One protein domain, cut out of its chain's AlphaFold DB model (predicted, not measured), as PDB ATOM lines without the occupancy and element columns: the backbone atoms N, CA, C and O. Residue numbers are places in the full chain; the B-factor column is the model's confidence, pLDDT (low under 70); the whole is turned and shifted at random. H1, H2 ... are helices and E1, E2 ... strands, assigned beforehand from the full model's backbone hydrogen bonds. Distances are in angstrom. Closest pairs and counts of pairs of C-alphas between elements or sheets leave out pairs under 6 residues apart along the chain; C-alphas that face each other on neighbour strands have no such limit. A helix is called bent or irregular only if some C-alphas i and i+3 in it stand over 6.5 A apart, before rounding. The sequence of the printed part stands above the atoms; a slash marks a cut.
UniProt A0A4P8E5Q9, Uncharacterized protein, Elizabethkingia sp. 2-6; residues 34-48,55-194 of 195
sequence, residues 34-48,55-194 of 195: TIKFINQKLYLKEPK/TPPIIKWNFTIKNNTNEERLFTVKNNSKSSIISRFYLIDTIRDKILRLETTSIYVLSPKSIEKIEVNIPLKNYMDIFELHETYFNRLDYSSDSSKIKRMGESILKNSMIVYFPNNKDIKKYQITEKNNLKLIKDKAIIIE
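What this domain is: This is residues 34 to 48 and 55 to 194 of the 195 residues of an uncharacterized protein of Elizabethkingia sp. 2-6 (UniProt A0A4P8E5Q9). Two three-stranded antiparallel sheets lie partly over each other with their strands crossed: the long, strongly twisted E1-E2-E7 and the shorter E5-E4-E8. The long helix H3 packs on both at one end, with H1 and H2 nearby, and the small pair E3-E6 with H4 stands at the other. The printed part has 155 residues, in the order E1 E2 E3 E4 E5 E6 E7 H1 H2 H3 E8 H4, four helices and eight strands, of mixed class. It is compact, with a radius of gyration of the C-alphas of 16.9 A and spans of 49 by 34 by 24 A.

How they stand to each other: In the largest sheet, E2, residues 58 to 67, is the inner strand between E1, residues 34 to 43, and E7, residues 115 to 123. N 36 and O 64 are 2.9 A apart, N 61 and O 120 3.0 A, within hydrogen-bond range. E1 bends by 52 degrees at residue 39. H3, residues 144 to 160, is on one face of this sheet, making two layers, a helix on a sheet, at a height over the sheet of 9.3 A. It lies over E1 and E2, along the strands, at 12 degrees to E1 on the local plane; Leu 42 and Ser 147 have the closest C-alphas of E1 and H3, 7.3 A. The hairpin of E4, residues 88 to 93, and E5, residues 98 to 101, has N 91 and O 100 2.9 A apart. On the other side of E4 is E8, residues 161 to 166, with N 90 and O 164 2.9 A apart. H3 is also on this sheet; the closest C-alphas of E4 and H3, Asp 93 and Asn 160, are 5.8 A apart. H1, residues 124 to 131, only grazes it, with residues 127 to 130. H1 and H2, residues 135 to 138, only just touch, with 3 pairs of C-alphas within 8 A, Lys 125 and Phe 138 closest at 7.1 A. E3, residues 73 to 75, and E6, residues 108 to 110, are antiparallel, N 75 and O 108 2.9 A apart. The closest C-alphas of E3 and H4, residues 169 to 179, are Leu 74 and Ile 172, 6.3 A. In H4 every O i to N i+4 pair is within hydrogen-bond range, in H3 11 of 13, in H1 2 of 4; H2 is too short for one.

Where its parts are: E1 begins at C-alpha 34 (51.423, -2.026, -35.238) and measures 26.9 A, E2 28.2 A, E7 26.2 A and H3 25.0 A. H4 ends at C-alpha 179 (28.463, 3.113, -43.294). H1 and H3 are irregular: C-alphas 126 and 129 are 8.7 A apart, 145 and 148 7.7 A.

The domain as a whole: The C-alphas farthest apart, Asn 70 and Thr 136, are 50.8 A apart. Residues 49 to 54 are not printed, with 12.4 A between C-alphas 48 and 55. The link E3 to E4 is long. Residues 47 to 48, 79 to 83 and 180 to 181 have pLDDT under 70.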
ATOM      1  N   THR A  34      50.596  -1.062 -35.971       94.31
ATOM      2  CA  THR A  34      51.423  -2.026 -35.238       94.31
ATOM      3  C   THR A  34      50.494  -3.055 -34.625       94.31
ATOM      4  O   THR A  34      49.560  -2.692 -33.915       94.31
ATOM      5  N   ILE A  35      50.749  -4.331 -34.883       95.25
ATOM      6  CA  ILE A  35      49.970  -5.433 -34.326       95.25
ATOM      7  C   ILE A  35      50.919  -6.303 -33.504       95.25
ATOM      8  O   ILE A  35      52.020  -6.609 -33.965       95.25
ATOM      9  N   LYS A  36      50.501  -6.679 -32.294       95.75
ATOM     10  CA  LYS A  36      51.303  -7.502 -31.379       95.75
ATOM     11  C   LYS A  36      50.494  -8.659 -30.829       95.75
ATOM     12  O   LYS A  36      49.348  -8.466 -30.430       95.75
ATOM     13  N   PHE A  37      51.089  -9.843 -30.774       95.75
ATOM     14  CA  PHE A  37      50.517 -10.955 -30.024       95.75
ATOM     15  C   PHE A  37      50.528 -10.641 -28.521       95.75
ATOM     16  O   PHE A  37      51.443 -10.001 -28.010       95.75
ATOM     17  N   ILE A  38      49.477 -11.054 -27.812       95.88
ATOM     18  CA  ILE A  38      49.358 -10.875 -26.360       95.88
ATOM     19  C   ILE A  38      49.440 -12.228 -25.668       95.88
ATOM     20  O   ILE A  38      50.279 -12.446 -24.800       95.88
ATOM     21  N   ASN A  39      48.484 -13.107 -25.970       95.69
ATOM     22  CA  ASN A  39      48.353 -14.392 -25.306       95.69
ATOM     23  C   ASN A  39      47.425 -15.344 -26.062       95.69
ATOM     24  O   ASN A  39      46.711 -14.982 -27.001       95.69
ATOM     25  N   GLN A  40      47.413 -16.575 -25.564       95.94
ATOM     26  CA  GLN A  40      46.524 -17.642 -25.973       95.94
ATOM     27  C   GLN A  40      45.538 -17.978 -24.851       95.94
ATOM     28  O   GLN A  40      45.931 -18.139 -23.694       95.94
ATOM     29  N   LYS A  41      44.268 -18.167 -25.210       95.56
ATOM     30  CA  LYS A  41      43.237 -18.777 -24.360       95.56
ATOM     31  C   LYS A  41      42.692 -20.031 -25.035       95.56
ATOM     32  O   LYS A  41      42.752 -20.153 -26.256       95.56
ATOM     33  N   LEU A  42      42.159 -20.953 -24.242       95.81
ATOM     34  CA  LEU A  42      41.583 -22.198 -24.741       95.81
ATOM     35  C   LEU A  42      40.090 -22.253 -24.448       95.81
ATOM     36  O   LEU A  42      39.647 -21.883 -23.361       95.81
ATOM     37  N   TYR A  43      39.340 -22.761 -25.414       93.62
ATOM     38  CA  TYR A  43      37.938 -23.102 -25.270       93.62
ATOM     39  C   TYR A  43      37.780 -24.602 -25.532       93.62
ATOM     40  O   TYR A  43      37.963 -25.067 -26.656       93.62
ATOM     41  N   LEU A  44      37.541 -25.364 -24.461       94.19
ATOM     42  CA  LEU A  44      37.734 -26.822 -24.436       94.19
ATOM     43  C   LEU A  44      36.460 -27.621 -24.154       94.19
ATOM     44  O   LEU A  44      36.510 -28.845 -24.188       94.19
ATOM     45  N   LYS A  45      35.343 -26.956 -23.857       89.19
ATOM     46  CA  LYS A  45      34.058 -27.603 -23.578       89.19
ATOM     47  C   LYS A  45      32.940 -26.796 -24.205       89.19
ATOM     48  O   LYS A  45      33.022 -25.568 -24.207       89.19
ATOM     49  N   GLU A  46      31.901 -27.475 -24.675       79.81
ATOM     50  CA  GLU A  46      30.680 -26.798 -25.104       79.81
ATOM     51  C   GLU A  46      30.029 -26.059 -23.925       79.81
ATOM     52  O   GLU A  46      30.106 -26.515 -22.774       79.81
ATOM     53  N   PRO A  47      29.398 -24.898 -24.168       69.81
ATOM     54  CA  PRO A  47      28.695 -24.198 -23.117       69.81
ATOM     55  C   PRO A  47      27.413 -24.975 -22.802       69.81
ATOM     56  O   PRO A  47      26.775 -25.549 -23.679       69.81
ATOM     57  N   LYS A  48      26.979 -24.962 -21.539       63.47
ATOM     58  CA  LYS A  48      25.713 -25.609 -21.150       63.47
ATOM     59  C   LYS A  48      24.476 -24.951 -21.797       63.47
ATOM     60  O   LYS A  48      23.386 -25.510 -21.721       63.47
ATOM     61  N   THR A  55      32.162 -25.337 -31.798       81.12
ATOM     62  CA  THR A  55      32.574 -26.713 -31.466       81.12
ATOM     63  C   THR A  55      34.026 -26.743 -30.958       81.12
ATOM     64  O   THR A  55      34.938 -26.402 -31.719       81.12
ATOM     65  N   PRO A  56      34.283 -27.133 -29.692       89.56
ATOM     66  CA  PRO A  56      35.639 -27.258 -29.161       89.56
ATOM     67  C   PRO A  56      36.409 -28.432 -29.806       89.56
ATOM     68  O   PRO A  56      35.797 -29.342 -30.365       89.56
ATOM     69  N   PRO A  57      37.751 -28.460 -29.685       94.19
ATOM     70  CA  PRO A  57      38.589 -27.454 -29.044       94.19
ATOM     71  C   PRO A  57      38.921 -26.281 -29.975       94.19
ATOM     72  O   PRO A  57      39.230 -26.452 -31.155       94.19
ATOM     73  N   ILE A  58      38.905 -25.075 -29.408       94.00
ATOM     74  CA  ILE A  58      39.258 -23.832 -30.099       94.00
ATOM     75  C   ILE A  58      40.408 -23.161 -29.353       94.00
ATOM     76  O   ILE A  58      40.346 -22.938 -28.139       94.00
ATOM     77  N   ILE A  59      41.449 -22.806 -30.101       95.69
ATOM     78  CA  ILE A  59      42.505 -21.914 -29.635       95.69
ATOM     79  C   ILE A  59      42.089 -20.478 -29.959       95.69
ATOM     80  O   ILE A  59      41.728 -20.165 -31.090       95.69
ATOM     81  N   LYS A  60      42.142 -19.600 -28.959       94.75
ATOM     82  CA  LYS A  60      41.896 -18.167 -29.114       94.75
ATOM     83  C   LYS A  60      43.210 -17.416 -28.997       94.75
ATOM     84  O   LYS A  60      43.814 -17.414 -27.922       94.75
ATOM     85  N   TRP A  61      43.641 -16.770 -30.073       95.88
ATOM     86  CA  TRP A  61      44.806 -15.888 -30.050       95.88
ATOM     87  C   TRP A  61      44.364 -14.437 -29.954       95.88
ATOM     88  O   TRP A  61      43.564 -13.960 -30.759       95.88
ATOM     89  N   ASN A  62      44.890 -13.746 -28.944       95.81
ATOM     90  CA  ASN A  62      44.597 -12.347 -28.686       95.81
ATOM     91  C   ASN A  62      45.769 -11.487 -29.139       95.81
ATOM     92  O   ASN A  62      46.920 -11.775 -28.805       95.81
ATOM     93  N   PHE A  63      45.452 -10.404 -29.835       96.38
ATOM     94  CA  PHE A  63      46.416  -9.422 -30.312       96.38
ATOM     95  C   PHE A  63      45.988  -8.019 -29.880       96.38
ATOM     96  O   PHE A  63      44.806  -7.767 -29.632       96.38
ATOM     97  N   THR A  64      46.937  -7.093 -29.802       97.00
ATOM     98  CA  THR A  64      46.638  -5.660 -29.861       97.00
ATOM     99  C   THR A  64      46.867  -5.152 -31.273       97.00
ATOM    100  O   THR A  64      47.780  -5.606 -31.959       97.00
ATOM    101  N   ILE A  65      46.064  -4.181 -31.693       96.12
ATOM    102  CA  ILE A  65      46.304  -3.376 -32.884       96.12
ATOM    103  C   ILE A  65      46.351  -1.907 -32.489       96.12
ATOM    104  O   ILE A  65      45.433  -1.393 -31.858       96.12
ATOM    105  N   LYS A  66      47.436  -1.233 -32.855       96.44
ATOM    106  CA  LYS A  66      47.631   0.200 -32.668       96.44
ATOM    107  C   LYS A  66      47.534   0.906 -34.009       96.44
ATOM    108  O   LYS A  66      48.274   0.563 -34.931       96.44
ATOM    109  N   ASN A  67      46.690   1.929 -34.094       95.62
ATOM    110  CA  ASN A  67      46.709   2.876 -35.204       95.62
ATOM    111  C   ASN A  67      47.870   3.856 -35.011       95.62
ATOM    112  O   ASN A  67      47.871   4.662 -34.087       95.62
ATOM    113  N   ASN A  68      48.880   3.806 -35.875       94.69
ATOM    114  CA  ASN A  68      50.034   4.699 -35.776       94.69
ATOM    115  C   ASN A  68      49.790   6.062 -36.429       94.69
ATOM    116  O   ASN A  68      50.646   6.944 -36.341       94.69
ATOM    117  N   THR A  69      48.638   6.265 -37.063       93.62
ATOM    118  CA  THR A  69      48.319   7.478 -37.819       93.62
ATOM    119  C   THR A  69      47.491   8.469 -36.994       93.62
ATOM    120  O   THR A  69      47.014   8.149 -35.904       93.62
ATOM    121  N   ASN A  70      47.361   9.699 -37.498       94.00
ATOM    122  CA  ASN A  70      46.467  10.727 -36.943       94.00
ATOM    123  C   ASN A  70      45.059  10.669 -37.566       94.00
ATOM    124  O   ASN A  70      44.269  11.585 -37.389       94.00
ATOM    125  N   GLU A  71      44.765   9.612 -38.319       93.38
ATOM    126  CA  GLU A  71      43.555   9.459 -39.120       93.38
ATOM    127  C   GLU A  71      42.792   8.221 -38.660       93.38
ATOM    128  O   GLU A  71      43.397   7.285 -38.137       93.38
ATOM    129  N   GLU A  72      41.486   8.165 -38.904       92.75
ATOM    130  CA  GLU A  72      40.716   6.940 -38.687       92.75
ATOM    131  C   GLU A  72      41.055   5.880 -39.735       92.75
ATOM    132  O   GLU A  72      41.121   6.148 -40.943       92.75
ATOM    133  N   ARG A  73      41.265   4.647 -39.269       93.44
ATOM    134  CA  ARG A  73      41.691   3.520 -40.102       93.44
ATOM    135  C   ARG A  73      40.812   2.306 -39.877       93.44
ATOM    136  O   ARG A  73      40.324   2.074 -38.779       93.44
ATOM    137  N   LEU A  74      40.650   1.505 -40.923       93.19
ATOM    138  CA  LEU A  74      39.900   0.259 -40.863       93.19
ATOM    139  C   LEU A  74      40.863  -0.922 -40.779       93.19
ATOM    140  O   LEU A  74      41.748  -1.061 -41.623       93.19
ATOM    141  N   PHE A  75      40.633  -1.800 -39.813       93.62
ATOM    142  CA  PHE A  75      41.191  -3.141 -39.796       93.62
ATOM    143  C   PHE A  75      40.057  -4.155 -39.937       93.62
ATOM    144  O   PHE A  75      39.075  -4.135 -39.192       93.62
ATOM    145  N   THR A  76      40.177  -5.056 -40.908       91.94
ATOM    146  CA  THR A  76      39.167  -6.083 -41.151       91.94
ATOM    147  C   THR A  76      39.767  -7.309 -41.812       91.94
ATOM    148  O   THR A  76      40.554  -7.177 -42.741       91.94
ATOM    149  N   VAL A  77      39.374  -8.489 -41.331       90.50
ATOM    150  CA  VAL A  77      39.628  -9.805 -41.946       90.50
ATOM    151  C   VAL A  77      38.525 -10.810 -41.602       90.50
ATOM    152  O   VAL A  77      38.734 -12.021 -41.628       90.50
ATOM    153  N   LYS A  78      37.341 -10.316 -41.234       82.50
ATOM    154  CA  LYS A  78      36.205 -11.165 -40.878       82.50
ATOM    155  C   LYS A  78      35.714 -11.914 -42.114       82.50
ATOM    156  O   LYS A  78      35.339 -11.293 -43.104       82.50
ATOM    157  N   ASN A  79      35.660 -13.236 -42.051       64.94
ATOM    158  CA  ASN A  79      35.046 -14.036 -43.100       64.94
ATOM    159  C   ASN A  79      33.608 -14.356 -42.691       64.94
ATOM    160  O   ASN A  79      33.341 -15.189 -41.833       64.94
ATOM    161  N   ASN A  80      32.660 -13.626 -43.260       59.69
ATOM    162  CA  ASN A  80      31.272 -14.055 -43.317       59.69
ATOM    163  C   ASN A  80      31.045 -14.590 -44.736       59.69
ATOM    164  O   ASN A  80      31.519 -13.983 -45.694       59.69
ATOM    165  N   SER A  81      30.286 -15.674 -44.900       51.91
ATOM    166  CA  SER A  81      29.922 -16.228 -46.216       51.91
ATOM    167  C   SER A  81      29.266 -15.200 -47.155       51.91
ATOM    168  O   SER A  81      29.244 -15.391 -48.367       51.91
ATOM    169  N   LYS A  82      28.774 -14.079 -46.610       54.50
ATOM    170  CA  LYS A  82      28.220 -12.934 -47.351       54.50
ATOM    171  C   LYS A  82      29.179 -11.741 -47.518       54.50
ATOM    172  O   LYS A  82      28.842 -10.782 -48.210       54.50
ATOM    173  N   SER A  83      30.351 -11.739 -46.879       60.88
ATOM    174  CA  SER A  83      31.285 -10.606 -46.893       60.88
ATOM    175  C   SER A  83      32.459 -10.845 -47.840       60.88
ATOM    176  O   SER A  83      33.315 -11.686 -47.591       60.88
ATOM    177  N   SER A  84      32.551 -10.040 -48.896       72.25
ATOM    178  CA  SER A  84      33.674 -10.029 -49.842       72.25
ATOM    179  C   SER A  84      34.923  -9.319 -49.281       72.25
ATOM    180  O   SER A  84      35.401  -8.365 -49.898       72.25
ATOM    181  N   ILE A  85      35.396  -9.699 -48.089       84.38
ATOM    182  CA  ILE A  85      36.574  -9.067 -47.473       84.38
ATOM    183  C   ILE A  85      37.845  -9.577 -48.152       84.38
ATOM    184  O   ILE A  85      38.066 -10.786 -48.258       84.38
ATOM    185  N   ILE A  86      38.668  -8.643 -48.626       89.19
ATOM    186  CA  ILE A  86      39.853  -8.931 -49.443       89.19
ATOM    187  C   ILE A  86      41.129  -8.920 -48.605       89.19
ATOM    188  O   ILE A  86      42.041  -9.696 -48.890       89.19
ATOM    189  N   SER A  87      41.189  -8.067 -47.584       91.38
ATOM    190  CA  SER A  87      42.269  -7.984 -46.605       91.38
ATOM    191  C   SER A  87      42.533  -9.356 -45.992       91.38
ATOM    192  O   SER A  87      41.611 -10.140 -45.741       91.38
ATOM    193  N   ARG A  88      43.810  -9.666 -45.766       92.94
ATOM    194  CA  ARG A  88      44.245 -11.014 -45.389       92.94
ATOM    195  C   ARG A  88      45.107 -10.969 -44.149       92.94
ATOM    196  O   ARG A  88      45.980 -10.120 -44.038       92.94
ATOM    197  N   PHE A  89      44.891 -11.904 -43.241       94.88
ATOM    198  CA  PHE A  89      45.676 -12.050 -42.028       94.88
ATOM    199  C   PHE A  89      46.092 -13.514 -41.951       94.88
ATOM    200  O   PHE A  89      45.246 -14.401 -42.018       94.88
ATOM    201  N   TYR A  90      47.397 -13.764 -41.918       95.00
ATOM    202  CA  TYR A  90      47.959 -15.103 -42.005       95.00
ATOM    203  C   TYR A  90      48.968 -15.352 -40.904       95.00
ATOM    204  O   TYR A  90      49.743 -14.470 -40.535       95.00
ATOM    205  N   LEU A  91      49.005 -16.601 -40.467       94.81
ATOM    206  CA  LEU A  91      50.170 -17.209 -39.864       94.81
ATOM    207  C   LEU A  91      50.789 -18.157 -40.897       94.81
ATOM    208  O   LEU A  91      50.097 -18.988 -41.476       94.81
ATOM    209  N   ILE A  92      52.081 -17.998 -41.150       93.81
ATOM    210  CA  ILE A  92      52.863 -18.765 -42.120       93.81
ATOM    211  C   ILE A  92      53.876 -19.582 -41.322       93.81
ATOM    212  O   ILE A  92      54.854 -19.020 -40.829       93.81
ATOM    213  N   ASP A  93      53.619 -20.876 -41.154       89.31
ATOM    214  CA  ASP A  93      54.530 -21.816 -40.504       89.31
ATOM    215  C   ASP A  93      55.643 -22.192 -41.480       89.31
ATOM    216  O   ASP A  93      55.434 -22.928 -42.443       89.31
ATOM    217  N   THR A  94      56.828 -21.643 -41.224       81.75
ATOM    218  CA  THR A  94      57.993 -21.792 -42.103       81.75
ATOM    219  C   THR A  94      58.679 -23.147 -41.972       81.75
ATOM    220  O   THR A  94      59.430 -23.528 -42.862       81.75
ATOM    221  N   ILE A  95      58.423 -23.884 -40.886       86.38
ATOM    222  CA  ILE A  95      59.010 -25.211 -40.665       86.38
ATOM    223  C   ILE A  95      58.149 -26.281 -41.330       86.38
ATOM    224  O   ILE A  95      58.675 -27.219 -41.923       86.38
ATOM    225  N   ARG A  96      56.825 -26.149 -41.222       85.81
ATOM    226  CA  ARG A  96      55.869 -27.139 -41.741       85.81
ATOM    227  C   ARG A  96      55.368 -26.839 -43.152       85.81
ATOM    228  O   ARG A  96      54.635 -27.657 -43.697       85.81
ATOM    229  N   ASP A  97      55.725 -25.681 -43.704       87.81
ATOM    230  CA  ASP A  97      55.209 -25.155 -44.974       87.81
ATOM    231  C   ASP A  97      53.669 -25.117 -45.003       87.81
ATOM    232  O   ASP A  97      52.991 -25.646 -45.886       87.81
ATOM    233  N   LYS A  98      53.090 -24.534 -43.946       90.06
ATOM    234  CA  LYS A  98      51.637 -24.425 -43.768       90.06
ATOM    235  C   LYS A  98      51.219 -22.979 -43.587       90.06
ATOM    236  O   LYS A  98      51.865 -22.209 -42.881       90.06
ATOM    237  N   ILE A  99      50.085 -22.616 -44.181       91.44
ATOM    238  CA  ILE A  99      49.502 -21.279 -44.053       91.44
ATOM    239  C   ILE A  99      48.148 -21.396 -43.365       91.44
ATOM    240  O   ILE A  99      47.229 -22.037 -43.866       91.44
ATOM    241  N   LEU A 100      48.022 -20.722 -42.228       92.50
ATOM    242  CA  LEU A 100      46.788 -20.595 -41.470       92.50
ATOM    243  C   LEU A 100      46.186 -19.212 -41.718       92.50
ATOM    244  O   LEU A 100      46.803 -18.192 -41.399       92.50
ATOM    245  N   ARG A 101      44.962 -19.157 -42.256       91.81
ATOM    246  CA  ARG A 101      44.205 -17.903 -42.331       91.81
ATOM    247  C   ARG A 101      43.657 -17.556 -40.951       91.81
ATOM    248  O   ARG A 101      42.984 -18.359 -40.314       91.81
ATOM    249  N   LEU A 102      43.956 -16.344 -40.507       92.94
ATOM    250  CA  LEU A 102      43.482 -15.771 -39.261       92.94
ATOM    251  C   LEU A 102      42.308 -14.844 -39.560       92.94
ATOM    252  O   LEU A 102      42.386 -13.974 -40.428       92.94
ATOM    253  N   GLU A 103      41.214 -15.031 -38.838       90.50
ATOM    254  CA  GLU A 103      39.977 -14.286 -39.040       90.50
ATOM    255  C   GLU A 103      39.503 -13.724 -37.705       90.50
ATOM    256  O   GLU A 103      39.491 -14.419 -36.685       90.50
ATOM    257  N   THR A 104      39.121 -12.451 -37.701       90.00
ATOM    258  CA  THR A 104      38.587 -11.797 -36.510       90.00
ATOM    259  C   THR A 104      37.079 -11.947 -36.423       90.00
ATOM    260  O   THR A 104      36.374 -12.078 -37.424       90.00
ATOM    261  N   THR A 105      36.558 -11.861 -35.203       81.50
ATOM    262  CA  THR A 105      35.112 -11.893 -34.938       81.50
ATOM    263  C   THR A 105      34.393 -10.616 -35.392       81.50
ATOM    264  O   THR A 105      33.199 -10.653 -35.712       81.50
ATOM    265  N   SER A 106      35.124  -9.503 -35.484       87.25
ATOM    266  CA  SER A 106      34.593  -8.167 -35.770       87.25
ATOM    267  C   SER A 106      35.399  -7.417 -36.833       87.25
ATOM    268  O   SER A 106      36.524  -7.789 -37.174       87.25
ATOM    269  N   ILE A 107      34.780  -6.356 -37.354       89.62
ATOM    270  CA  ILE A 107      35.427  -5.285 -38.118       89.62
ATOM    271  C   ILE A 107      35.790  -4.179 -37.124       89.62
ATOM    272  O   ILE A 107      34.988  -3.880 -36.241       89.62
ATOM    273  N   TYR A 108      36.971  -3.578 -37.260       92.00
ATOM    274  CA  TYR A 108      37.478  -2.584 -36.316       92.00
ATOM    275  C   TYR A 108      37.725  -1.251 -37.023       92.00
ATOM    276  O   TYR A 108      38.582  -1.155 -37.904       92.00
ATOM    277  N   VAL A 109      36.984  -0.219 -36.618       93.31
ATOM    278  CA  VAL A 109      37.282   1.179 -36.949       93.31
ATOM    279  C   VAL A 109      38.141   1.740 -35.824       93.31
ATOM    280  O   VAL A 109      37.712   1.791 -34.677       93.31
ATOM    281  N   LEU A 110      39.376   2.108 -36.149       94.50
ATOM    282  CA  LEU A 110      40.386   2.531 -35.191       94.50
ATOM    283  C   LEU A 110      40.544   4.046 -35.244       94.50
ATOM    284  O   LEU A 110      40.994   4.593 -36.257       94.50
ATOM    285  N   SER A 111      40.224   4.712 -34.137       95.25
ATOM    286  CA  SER A 111      40.474   6.141 -33.956       95.25
ATOM    287  C   SER A 111      41.972   6.480 -34.048       95.25
ATOM    288  O   SER A 111      42.829   5.596 -33.905       95.25
ATOM    289  N   PRO A 112      42.329   7.753 -34.288       95.50
ATOM    290  CA  PRO A 112      43.720   8.193 -34.292       95.50
ATOM    291  C   PRO A 112      44.462   7.748 -33.028       95.50
ATOM    292  O   PRO A 112      43.974   7.946 -31.917       95.50
ATOM    293  N   LYS A 113      45.651   7.154 -33.189       95.44
ATOM    294  CA  LYS A 113      46.526   6.714 -32.081       95.44
ATOM    295  C   LYS A 113      45.937   5.680 -31.109       95.44
ATOM    296  O   LYS A 113      46.614   5.353 -30.131       95.44
ATOM    297  N   SER A 114      44.745   5.138 -31.365       97.25
ATOM    298  CA  SER A 114      44.105   4.183 -30.460       97.25
ATOM    299  C   SER A 114      44.783   2.811 -30.480       97.25
ATOM    300  O   SER A 114      45.506   2.457 -31.420       97.25
ATOM    301  N   ILE A 115      44.553   2.046 -29.410       97.50
ATOM    302  CA  ILE A 115      44.980   0.654 -29.266       97.50
ATOM    303  C   ILE A 115      43.747  -0.177 -28.941       97.50
ATOM    304  O   ILE A 115      43.115   0.046 -27.914       97.50
ATOM    305  N   GLU A 116      43.462  -1.169 -29.774       96.56
ATOM    306  CA  GLU A 116      42.336  -2.082 -29.595       96.56
ATOM    307  C   GLU A 116      42.806  -3.522 -29.418       96.56
ATOM    308  O   GLU A 116      43.875  -3.911 -29.897       96.56
ATOM    309  N   LYS A 117      41.995  -4.334 -28.736       95.88
ATOM    310  CA  LYS A 117      42.205  -5.783 -28.648       95.88
ATOM    311  C   LYS A 117      41.410  -6.485 -29.738       95.88
ATOM    312  O   LYS A 117      40.208  -6.264 -29.876       95.88
ATOM    313  N   ILE A 118      42.072  -7.381 -30.459       94.56
ATOM    314  CA  ILE A 118      41.442  -8.235 -31.465       94.56
ATOM    315  C   ILE A 118      41.624  -9.706 -31.082       94.56
ATOM    316  O   ILE A 118      42.659 -10.096 -30.539       94.56
ATOM    317  N   GLU A 119      40.606 -10.516 -31.358       93.31
ATOM    318  CA  GLU A 119      40.592 -11.956 -31.079       93.31
ATOM    319  C   GLU A 119      40.439 -12.723 -32.394       93.31
ATOM    320  O   GLU A 119      39.596 -12.383 -33.230       93.31
ATOM    321  N   VAL A 120      41.251 -13.767 -32.551       93.50
ATOM    322  CA  VAL A 120      41.148 -14.751 -33.631       93.50
ATOM    323  C   VAL A 120      40.796 -16.104 -33.026       93.50
ATOM    324  O   VAL A 120      41.481 -16.582 -32.118       93.50
ATOM    325  N   ASN A 121      39.745 -16.729 -33.556       92.12
ATOM    326  CA  ASN A 121      39.321 -18.071 -33.168       92.12
ATOM    327  C   ASN A 121      39.886 -19.099 -34.147       92.12
ATOM    328  O   ASN A 121      39.715 -18.967 -35.356       92.12
ATOM    329  N   ILE A 122      40.508 -20.149 -33.617       93.38
ATOM    330  CA  ILE A 122      41.109 -21.235 -34.393       93.38
ATOM    331  C   ILE A 122      40.475 -22.549 -33.937       93.38
ATOM    332  O   ILE A 122      40.962 -23.178 -32.992       93.38
ATOM    333  N   PRO A 123      39.357 -22.961 -34.556       92.69
ATOM    334  CA  PRO A 123      38.778 -24.275 -34.324       92.69
ATOM    335  C   PRO A 123      39.716 -25.346 -34.872       92.69
ATOM    336  O   PRO A 123      39.959 -25.401 -36.075       92.69
ATOM    337  N   LEU A 124      40.239 -26.212 -34.001       94.19
ATOM    338  CA  LEU A 124      41.236 -27.219 -34.388       94.19
ATOM    339  C   LEU A 124      40.697 -28.189 -35.444       94.19
ATOM    340  O   LEU A 124      41.449 -28.637 -36.303       94.19
ATOM    341  N   LYS A 125      39.387 -28.454 -35.421       92.25
ATOM    342  CA  LYS A 125      38.701 -29.303 -36.401       92.25
ATOM    343  C   LYS A 125      38.823 -28.783 -37.839       92.25
ATOM    344  O   LYS A 125      38.822 -29.576 -38.771       92.25
ATOM    345  N   ASN A 126      38.963 -27.471 -38.030       91.38
ATOM    346  CA  ASN A 126      39.097 -26.879 -39.364       91.38
ATOM    347  C   ASN A 126      40.542 -26.924 -39.886       91.38
ATOM    348  O   ASN A 126      40.773 -26.637 -41.055       91.38
ATOM    349  N   TYR A 127      41.505 -27.266 -39.026       91.88
ATOM    350  CA  TYR A 127      42.943 -27.177 -39.295       91.88
ATOM    351  C   TYR A 127      43.676 -28.442 -38.825       91.88
ATOM    352  O   TYR A 127      44.784 -28.382 -38.292       91.88
ATOM    353  N   MET A 128      43.023 -29.599 -38.974       92.31
ATOM    354  CA  MET A 128      43.501 -30.892 -38.470       92.31
ATOM    355  C   MET A 128      44.911 -31.242 -38.954       92.31
ATOM    356  O   MET A 128      45.699 -31.777 -38.182       92.31
ATOM    357  N   ASP A 129      45.244 -30.892 -40.196       90.69
ATOM    358  CA  ASP A 129      46.557 -31.128 -40.792       90.69
ATOM    359  C   ASP A 129      47.658 -30.275 -40.140       90.69
ATOM    360  O   ASP A 129      48.743 -30.778 -39.866       90.69
ATOM    361  N   ILE A 130      47.372 -29.007 -39.829       90.56
ATOM    362  CA  ILE A 130      48.312 -28.089 -39.165       90.56
ATOM    363  C   ILE A 130      48.592 -28.537 -37.725       90.56
ATOM    364  O   ILE A 130      49.721 -28.431 -37.234       90.56
ATOM    365  N   PHE A 131      47.563 -29.028 -37.034       91.75
ATOM    366  CA  PHE A 131      47.668 -29.482 -35.646       91.75
ATOM    367  C   PHE A 131      48.024 -30.969 -35.507       91.75
ATOM    368  O   PHE A 131      48.178 -31.431 -34.376       91.75
ATOM    369  N   GLU A 132      48.184 -31.691 -36.621       90.88
ATOM    370  CA  GLU A 132      48.480 -33.132 -36.663       90.88
ATOM    371  C   GLU A 132      47.466 -33.957 -35.838       90.88
ATOM    372  O   GLU A 132      47.815 -34.837 -35.049       90.88
ATOM    373  N   LEU A 133      46.175 -33.635 -35.984       93.69
ATOM    374  CA  LEU A 133      45.072 -34.281 -35.270       93.69
ATOM    375  C   LEU A 133      44.248 -35.152 -36.217       93.69
ATOM    376  O   LEU A 133      43.889 -34.732 -37.310       93.69
ATOM    377  N   HIS A 134      43.896 -36.354 -35.768       94.19
ATOM    378  CA  HIS A 134      43.004 -37.245 -36.510       94.19
ATOM    379  C   HIS A 134      41.533 -36.886 -36.261       94.19
ATOM    380  O   HIS A 134      41.195 -36.422 -35.173       94.19
ATOM    381  N   GLU A 135      40.635 -37.186 -37.203       91.44
ATOM    382  CA  GLU A 135      39.192 -36.913 -37.052       91.44
ATOM    383  C   GLU A 135      38.596 -37.511 -35.767       91.44
ATOM    384  O   GLU A 135      37.797 -36.871 -35.086       91.44
ATOM    385  N   THR A 136      39.055 -38.703 -35.372       93.25
ATOM    386  CA  THR A 136      38.614 -39.405 -34.156       93.25
ATOM    387  C   THR A 136      38.949 -38.660 -32.866       93.25
ATOM    388  O   THR A 136      38.289 -38.875 -31.848       93.25
ATOM    389  N   TYR A 137      39.928 -37.746 -32.890       93.00
ATOM    390  CA  TYR A 137      40.224 -36.868 -31.759       93.00
ATOM    391  C   TYR A 137      38.998 -36.037 -31.368       93.00
ATOM    392  O   TYR A 137      38.811 -35.774 -30.178       93.00
ATOM    393  N   PHE A 138      38.155 -35.686 -32.349       91.81
ATOM    394  CA  PHE A 138      37.005 -34.799 -32.196       91.81
ATOM    395  C   PHE A 138      35.711 -35.498 -31.734       91.81
ATOM    396  O   PHE A 138      34.659 -34.865 -31.667       91.81
ATOM    397  N   ASN A 139      35.773 -36.785 -31.367       89.06
ATOM    398  CA  ASN A 139      34.615 -37.575 -30.914       89.06
ATOM    399  C   ASN A 139      34.199 -37.292 -29.454       89.06
ATOM    400  O   ASN A 139      33.409 -38.033 -28.870       89.06
ATOM    401  N   ARG A 140      34.759 -36.248 -28.835       88.25
ATOM    402  CA  ARG A 140      34.519 -35.855 -27.440       88.25
ATOM    403  C   ARG A 140      33.931 -34.445 -27.386       88.25
ATOM    404  O   ARG A 140      34.158 -33.637 -28.281       88.25
ATOM    405  N   LEU A 141      33.212 -34.130 -26.312       85.88
ATOM    406  CA  LEU A 141      32.682 -32.778 -26.059       85.88
ATOM    407  C   LEU A 141      33.501 -32.001 -25.012       85.88
ATOM    408  O   LEU A 141      33.334 -30.791 -24.864       85.88
ATOM    409  N   ASP A 142      34.388 -32.693 -24.291       91.50
ATOM    410  CA  ASP A 142      35.233 -32.144 -23.231       91.50
ATOM    411  C   ASP A 142      36.704 -32.498 -23.486       91.50
ATOM    412  O   ASP A 142      37.086 -33.669 -23.513       91.50
ATOM    413  N   TYR A 143      37.521 -31.462 -23.663       94.81
ATOM    414  CA  TYR A 143      38.959 -31.536 -23.923       94.81
ATOM    415  C   TYR A 143      39.788 -30.940 -22.784       94.81
ATOM    416  O   TYR A 143      40.968 -30.642 -22.970       94.81
ATOM    417  N   SER A 144      39.210 -30.705 -21.602       95.31
ATOM    418  CA  SER A 144      39.943 -30.053 -20.509       95.31
ATOM    419  C   SER A 144      41.164 -30.837 -20.040       95.31
ATOM    420  O   SER A 144      42.162 -30.210 -19.681       95.31
ATOM    421  N   SER A 145      41.129 -32.170 -20.091       95.94
ATOM    422  CA  SER A 145      42.302 -33.008 -19.801       95.94
ATOM    423  C   SER A 145      43.452 -32.782 -20.792       95.94
ATOM    424  O   SER A 145      44.615 -32.904 -20.418       95.94
ATOM    425  N   ASP A 146      43.144 -32.367 -22.024       96.06
ATOM    426  CA  ASP A 146      44.117 -32.096 -23.085       96.06
ATOM    427  C   ASP A 146      44.614 -30.635 -23.088       96.06
ATOM    428  O   ASP A 146      45.410 -30.257 -23.949       96.06
ATOM    429  N   SER A 147      44.194 -29.804 -22.122       96.69
ATOM    430  CA  SER A 147      44.502 -28.364 -22.062       96.69
ATOM    431  C   SER A 147      45.989 -28.057 -22.263       96.69
ATOM    432  O   SER A 147      46.352 -27.284 -23.148       96.69
ATOM    433  N   SER A 148      46.874 -28.716 -21.509       97.06
ATOM    434  CA  SER A 148      48.324 -28.505 -21.619       97.06
ATOM    435  C   SER A 148      48.883 -28.921 -22.983       97.06
ATOM    436  O   SER A 148      49.765 -28.246 -23.513       97.06
ATOM    437  N   LYS A 149      48.366 -30.006 -23.571       96.62
ATOM    438  CA  LYS A 149      48.773 -30.491 -24.897       96.62
ATOM    439  C   LYS A 149      48.369 -29.490 -25.979       96.62
ATOM    440  O   LYS A 149      49.216 -29.054 -26.751       96.62
ATOM    441  N   ILE A 150      47.103 -29.072 -25.980       96.88
ATOM    442  CA  ILE A 150      46.560 -28.096 -26.935       96.88
ATOM    443  C   ILE A 150      47.272 -26.749 -26.780       96.88
ATOM    444  O   ILE A 150      47.615 -26.111 -27.776       96.88
ATOM    445  N   LYS A 151      47.564 -26.333 -25.539       97.06
ATOM    446  CA  LYS A 151      48.299 -25.093 -25.280       97.06
ATOM    447  C   LYS A 151      49.662 -25.102 -25.976       97.06
ATOM    448  O   LYS A 151      49.969 -24.167 -26.714       97.06
ATOM    449  N   ARG A 152      50.429 -26.181 -25.788       96.19
ATOM    450  CA  ARG A 152      51.755 -26.368 -26.395       96.19
ATOM    451  C   ARG A 152      51.703 -26.438 -27.919       96.19
ATOM    452  O   ARG A 152      52.603 -25.918 -28.566       96.19
ATOM    453  N   MET A 153      50.662 -27.046 -28.495       95.00
ATOM    454  CA  MET A 153      50.473 -27.066 -29.951       95.00
ATOM    455  C   MET A 153      50.385 -25.642 -30.516       95.00
ATOM    456  O   MET A 153      51.120 -25.304 -31.441       95.00
ATOM    457  N   GLY A 154      49.546 -24.792 -29.916       94.94
ATOM    458  CA  GLY A 154      49.423 -23.394 -30.327       94.94
ATOM    459  C   GLY A 154      50.702 -22.579 -30.109       94.94
ATOM    460  O   GLY A 154      51.100 -21.826 -30.994       94.94
ATOM    461  N   GLU A 155      51.391 -22.773 -28.980       94.12
ATOM    462  CA  GLU A 155      52.680 -22.123 -28.692       94.12
ATOM    463  C   GLU A 155      53.771 -22.525 -29.698       94.12
ATOM    464  O   GLU A 155      54.519 -21.670 -30.166       94.12
ATOM    465  N   SER A 156      53.839 -23.808 -30.067       92.06
ATOM    466  CA  SER A 156      54.797 -24.325 -31.049       92.06
ATOM    467  C   SER A 156      54.582 -23.698 -32.428       92.06
ATOM    468  O   SER A 156      55.520 -23.173 -33.028       92.06
ATOM    469  N   ILE A 157      53.329 -23.665 -32.893       92.19
ATOM    470  CA  ILE A 157      52.972 -23.048 -34.177       92.19
ATOM    471  C   ILE A 157      53.303 -21.553 -34.149       92.19
ATOM    472  O   ILE A 157      53.956 -21.045 -35.061       92.19
ATOM    473  N   LEU A 158      52.930 -20.838 -33.083       92.25
ATOM    474  CA  LEU A 158      53.279 -19.427 -32.935       92.25
ATOM    475  C   LEU A 158      54.790 -19.211 -32.960       92.25
ATOM    476  O   LEU A 158      55.240 -18.292 -33.634       92.25
ATOM    477  N   LYS A 159      55.586 -20.042 -32.290       91.50
ATOM    478  CA  LYS A 159      57.046 -19.896 -32.264       91.50
ATOM    479  C   LYS A 159      57.684 -20.054 -33.649       91.50
ATOM    480  O   LYS A 159      58.579 -19.287 -33.986       91.50
ATOM    481  N   ASN A 160      57.208 -21.004 -34.450       90.00
ATOM    482  CA  ASN A 160      57.855 -21.411 -35.709       90.00
ATOM    483  C   ASN A 160      57.363 -20.659 -36.951       90.00
ATOM    484  O   ASN A 160      57.783 -20.928 -38.080       90.00
ATOM    485  N   SER A 161      56.448 -19.718 -36.750       92.56
ATOM    486  CA  SER A 161      55.787 -19.042 -37.855       92.56
ATOM    487  C   SER A 161      56.262 -17.609 -38.044       92.56
ATOM    488  O   SER A 161      56.885 -17.011 -37.171       92.56
ATOM    489  N   MET A 162      55.849 -16.994 -39.139       94.38
ATOM    490  CA  MET A 162      55.711 -15.547 -39.273       94.38
ATOM    491  C   MET A 162      54.221 -15.211 -39.264       94.38
ATOM    492  O   MET A 162      53.409 -16.008 -39.721       94.38
ATOM    493  N   ILE A 163      53.832 -14.058 -38.725       94.81
ATOM    494  CA  ILE A 163      52.438 -13.613 -38.794       94.81
ATOM    495  C   ILE A 163      52.403 -12.298 -39.572       94.81
ATOM    496  O   ILE A 163      53.193 -11.395 -39.294       94.81
ATOM    497  N   VAL A 164      51.523 -12.216 -40.571       95.25
ATOM    498  CA  VAL A 164      51.469 -11.102 -41.522       95.25
ATOM    499  C   VAL A 164      50.032 -10.673 -41.784       95.25
ATOM    500  O   VAL A 164      49.152 -11.504 -42.012       95.25
ATOM    501  N   TYR A 165      49.809  -9.364 -41.807       95.12
ATOM    502  CA  TYR A 165      48.572  -8.743 -42.262       95.12
ATOM    503  C   TYR A 165      48.794  -7.995 -43.582       95.12
ATOM    504  O   TYR A 165      49.728  -7.207 -43.716       95.12
ATOM    505  N   PHE A 166      47.916  -8.232 -44.548       93.31
ATOM    506  CA  PHE A 166      47.866  -7.572 -45.846       93.31
ATOM    507  C   PHE A 166      46.576  -6.751 -45.920       93.31
ATOM    508  O   PHE A 166      45.504  -7.324 -46.168       93.31
ATOM    509  N   PRO A 167      46.641  -5.434 -45.681       92.12
ATOM    510  CA  PRO A 167      45.469  -4.587 -45.815       92.12
ATOM    511  C   PRO A 167      45.032  -4.457 -47.275       92.12
ATOM    512  O   PRO A 167      45.844  -4.548 -48.190       92.12
ATOM    513  N   ASN A 168      43.746  -4.188 -47.506       92.38
ATOM    514  CA  ASN A 168      43.243  -3.883 -48.839       92.38
ATOM    515  C   ASN A 168      42.305  -2.672 -48.844       92.38
ATOM    516  O   ASN A 168      41.220  -2.680 -48.263       92.38
ATOM    517  N   ASN A 169      42.688  -1.638 -49.592       91.81
ATOM    518  CA  ASN A 169      41.910  -0.404 -49.711       91.81
ATOM    519  C   ASN A 169      40.515  -0.589 -50.330       91.81
ATOM    520  O   ASN A 169      39.657   0.273 -50.141       91.81
ATOM    521  N   LYS A 170      40.252  -1.683 -51.059       90.75
ATOM    522  CA  LYS A 170      38.898  -1.975 -51.558       90.75
ATOM    523  C   LYS A 170      37.920  -2.241 -50.413       90.75
ATOM    524  O   LYS A 170      36.774  -1.814 -50.517       90.75
ATOM    525  N   ASP A 171      38.369  -2.863 -49.322       89.50
ATOM    526  CA  ASP A 171      37.521  -3.083 -48.145       89.50
ATOM    527  C   ASP A 171      37.164  -1.760 -47.471       89.50
ATOM    528  O   ASP A 171      36.010  -1.548 -47.111       89.50
ATOM    529  N   ILE A 172      38.134  -0.842 -47.378       89.75
ATOM    530  CA  ILE A 172      37.923   0.506 -46.834       89.75
ATOM    531  C   ILE A 172      36.876   1.247 -47.660       89.75
ATOM    532  O   ILE A 172      35.877   1.710 -47.115       89.75
ATOM    533  N   LYS A 173      37.059   1.292 -48.985       90.25
ATOM    534  CA  LYS A 173      36.115   1.948 -49.901       90.25
ATOM    535  C   LYS A 173      34.715   1.348 -49.803       90.25
ATOM    536  O   LYS A 173      33.738   2.088 -49.767       90.25
ATOM    537  N   LYS A 174      34.610   0.017 -49.726       88.19
ATOM    538  CA  LYS A 174      33.323  -0.665 -49.563       88.19
ATOM    539  C   LYS A 174      32.645  -0.264 -48.251       88.19
ATOM    540  O   LYS A 174      31.469   0.077 -48.273       88.19
ATOM    541  N   TYR A 175      33.392  -0.257 -47.147       87.94
ATOM    542  CA  TYR A 175      32.879   0.122 -45.831       87.94
ATOM    543  C   TYR A 175      32.420   1.589 -45.782       87.94
ATOM    544  O   TYR A 175      31.369   1.889 -45.226       87.94
ATOM    545  N   GLN A 176      33.160   2.510 -46.410       89.38
ATOM    546  CA  GLN A 176      32.775   3.927 -46.501       89.38
ATOM    547  C   GLN A 176      31.425   4.132 -47.195       89.38
ATOM    548  O   GLN A 176      30.640   4.972 -46.760       89.38
ATOM    549  N   ILE A 177      31.154   3.367 -48.260       85.00
ATOM    550  CA  ILE A 177      29.892   3.440 -49.008       85.00
ATOM    551  C   ILE A 177      28.724   2.957 -48.145       85.00
ATOM    552  O   ILE A 177      27.658   3.569 -48.171       85.00
ATOM    553  N   THR A 178      28.910   1.872 -47.389       82.50
ATOM    554  CA  THR A 178      27.828   1.255 -46.610       82.50
ATOM    555  C   THR A 178      27.541   1.973 -45.294       82.50
ATOM    556  O   THR A 178      26.393   1.994 -44.871       82.50
ATOM    557  N   GLU A 179      28.550   2.584 -44.668       78.31
ATOM    558  CA  GLU A 179      28.463   3.113 -43.294       78.31
ATOM    559  C   GLU A 179      28.696   4.641 -43.198       78.31
ATOM    560  O   GLU A 179      28.767   5.176 -42.096       78.31
ATOM    561  N   LYS A 180      28.840   5.364 -44.328       64.62
ATOM    562  CA  LYS A 180      29.088   6.830 -44.406       64.62
ATOM    563  C   LYS A 180      30.170   7.340 -43.430       64.62
ATOM    564  O   LYS A 180      29.923   8.235 -42.625       64.62
ATOM    565  N   ASN A 181      31.385   6.795 -43.521       68.56
ATOM    566  CA  ASN A 181      32.467   7.076 -42.565       68.56
ATOM    567  C   ASN A 181      33.711   7.751 -43.203       68.56
ATOM    568  O   ASN A 181      34.044   7.485 -44.358       68.56
ATOM    569  N   ASN A 182      34.440   8.581 -42.445       83.19
ATOM    570  CA  ASN A 182      35.581   9.414 -42.886       83.19
ATOM    571  C   ASN A 182      36.933   8.668 -42.967       83.19
ATOM    572  O   ASN A 182      38.003   9.280 -42.923       83.19
ATOM    573  N   LEU A 183      36.898   7.342 -43.117       89.88
ATOM    574  CA  LEU A 183      38.081   6.476 -43.112       89.88
ATOM    575  C   LEU A 183      39.127   6.895 -44.156       89.88
ATOM    576  O   LEU A 183      38.801   7.235 -45.292       89.88
ATOM    577  N   LYS A 184      40.414   6.811 -43.817       91.25
ATOM    578  CA  LYS A 184      41.492   7.081 -44.779       91.25
ATOM    579  C   LYS A 184      42.079   5.792 -45.351       91.25
ATOM    580  O   LYS A 184      42.235   4.794 -44.644       91.25
ATOM    581  N   LEU A 185      42.491   5.848 -46.621       90.50
ATOM    582  CA  LEU A 185      43.154   4.744 -47.328       90.50
ATOM    583  C   LEU A 185      44.496   4.389 -46.691       90.50
ATOM    584  O   LEU A 185      45.322   5.272 -46.462       90.50
ATOM    585  N   ILE A 186      44.712   3.109 -46.430       89.12
ATOM    586  CA  ILE A 186      45.919   2.578 -45.799       89.12
ATOM    587  C   ILE A 186      47.020   2.333 -46.833       89.12
ATOM    588  O   ILE A 186      46.740   2.054 -48.003       89.12
ATOM    589  N   LYS A 187      48.284   2.432 -46.417       85.69
ATOM    590  CA  LYS A 187      49.420   2.047 -47.265       85.69
ATOM    591  C   LYS A 187      49.319   0.563 -47.634       85.69
ATOM    592  O   LYS A 187      49.142  -0.285 -46.762       85.69
ATOM    593  N   ASP A 188      49.465   0.255 -48.920       78.94
ATOM    594  CA  ASP A 188      49.420  -1.117 -49.440       78.94
ATOM    595  C   ASP A 188      50.760  -1.827 -49.193       78.94
ATOM    596  O   ASP A 188      51.589  -2.004 -50.086       78.94
ATOM    597  N   LYS A 189      51.034  -2.116 -47.918       86.00
ATOM    598  CA  LYS A 189      52.235  -2.812 -47.460       86.00
ATOM    599  C   LYS A 189      51.848  -3.898 -46.468       86.00
ATOM    600  O   LYS A 189      50.984  -3.697 -45.616       86.00
ATOM    601  N   ALA A 190      52.539  -5.029 -46.565       88.31
ATOM    602  CA  ALA A 190      52.444  -6.089 -45.577       88.31
ATOM    603  C   ALA A 190      52.909  -5.582 -44.205       88.31
ATOM    604  O   ALA A 190      53.919  -4.885 -44.095       88.31
ATOM    605  N   ILE A 191      52.178  -5.958 -43.163       91.25
ATOM    606  CA  ILE A 191      52.488  -5.638 -41.774       91.25
ATOM    607  C   ILE A 191      52.885  -6.941 -41.091       91.25
ATOM    608  O   ILE A 191      52.047  -7.822 -40.892       91.25
ATOM    609  N   ILE A 192      54.169  -7.066 -40.765       90.31
ATOM    610  CA  ILE A 192      54.700  -8.189 -39.988       90.31
ATOM    611  C   ILE A 192      54.390  -7.939 -38.513       90.31
ATOM    612  O   ILE A 192      54.533  -6.822 -38.016       90.31
ATOM    613  N   ILE A 193      53.934  -8.979 -37.829       88.75
ATOM    614  CA  ILE A 193      53.425  -8.901 -36.461       88.75
ATOM    615  C   ILE A 193      54.488  -9.340 -35.467       88.75
ATOM    616  O   ILE A 193      55.099 -10.398 -35.622       88.75
ATOM    617  N   GLU A 194      54.658  -8.530 -34.426       81.62
ATOM    618  CA  GLU A 194      55.547  -8.825 -33.303       81.62
ATOM    619  C   GLU A 194      54.896  -9.869 -32.380       81.62
ATOM    620  O   GLU A 194      53.690  -9.802 -32.108       81.62
TER     621      GLU A 194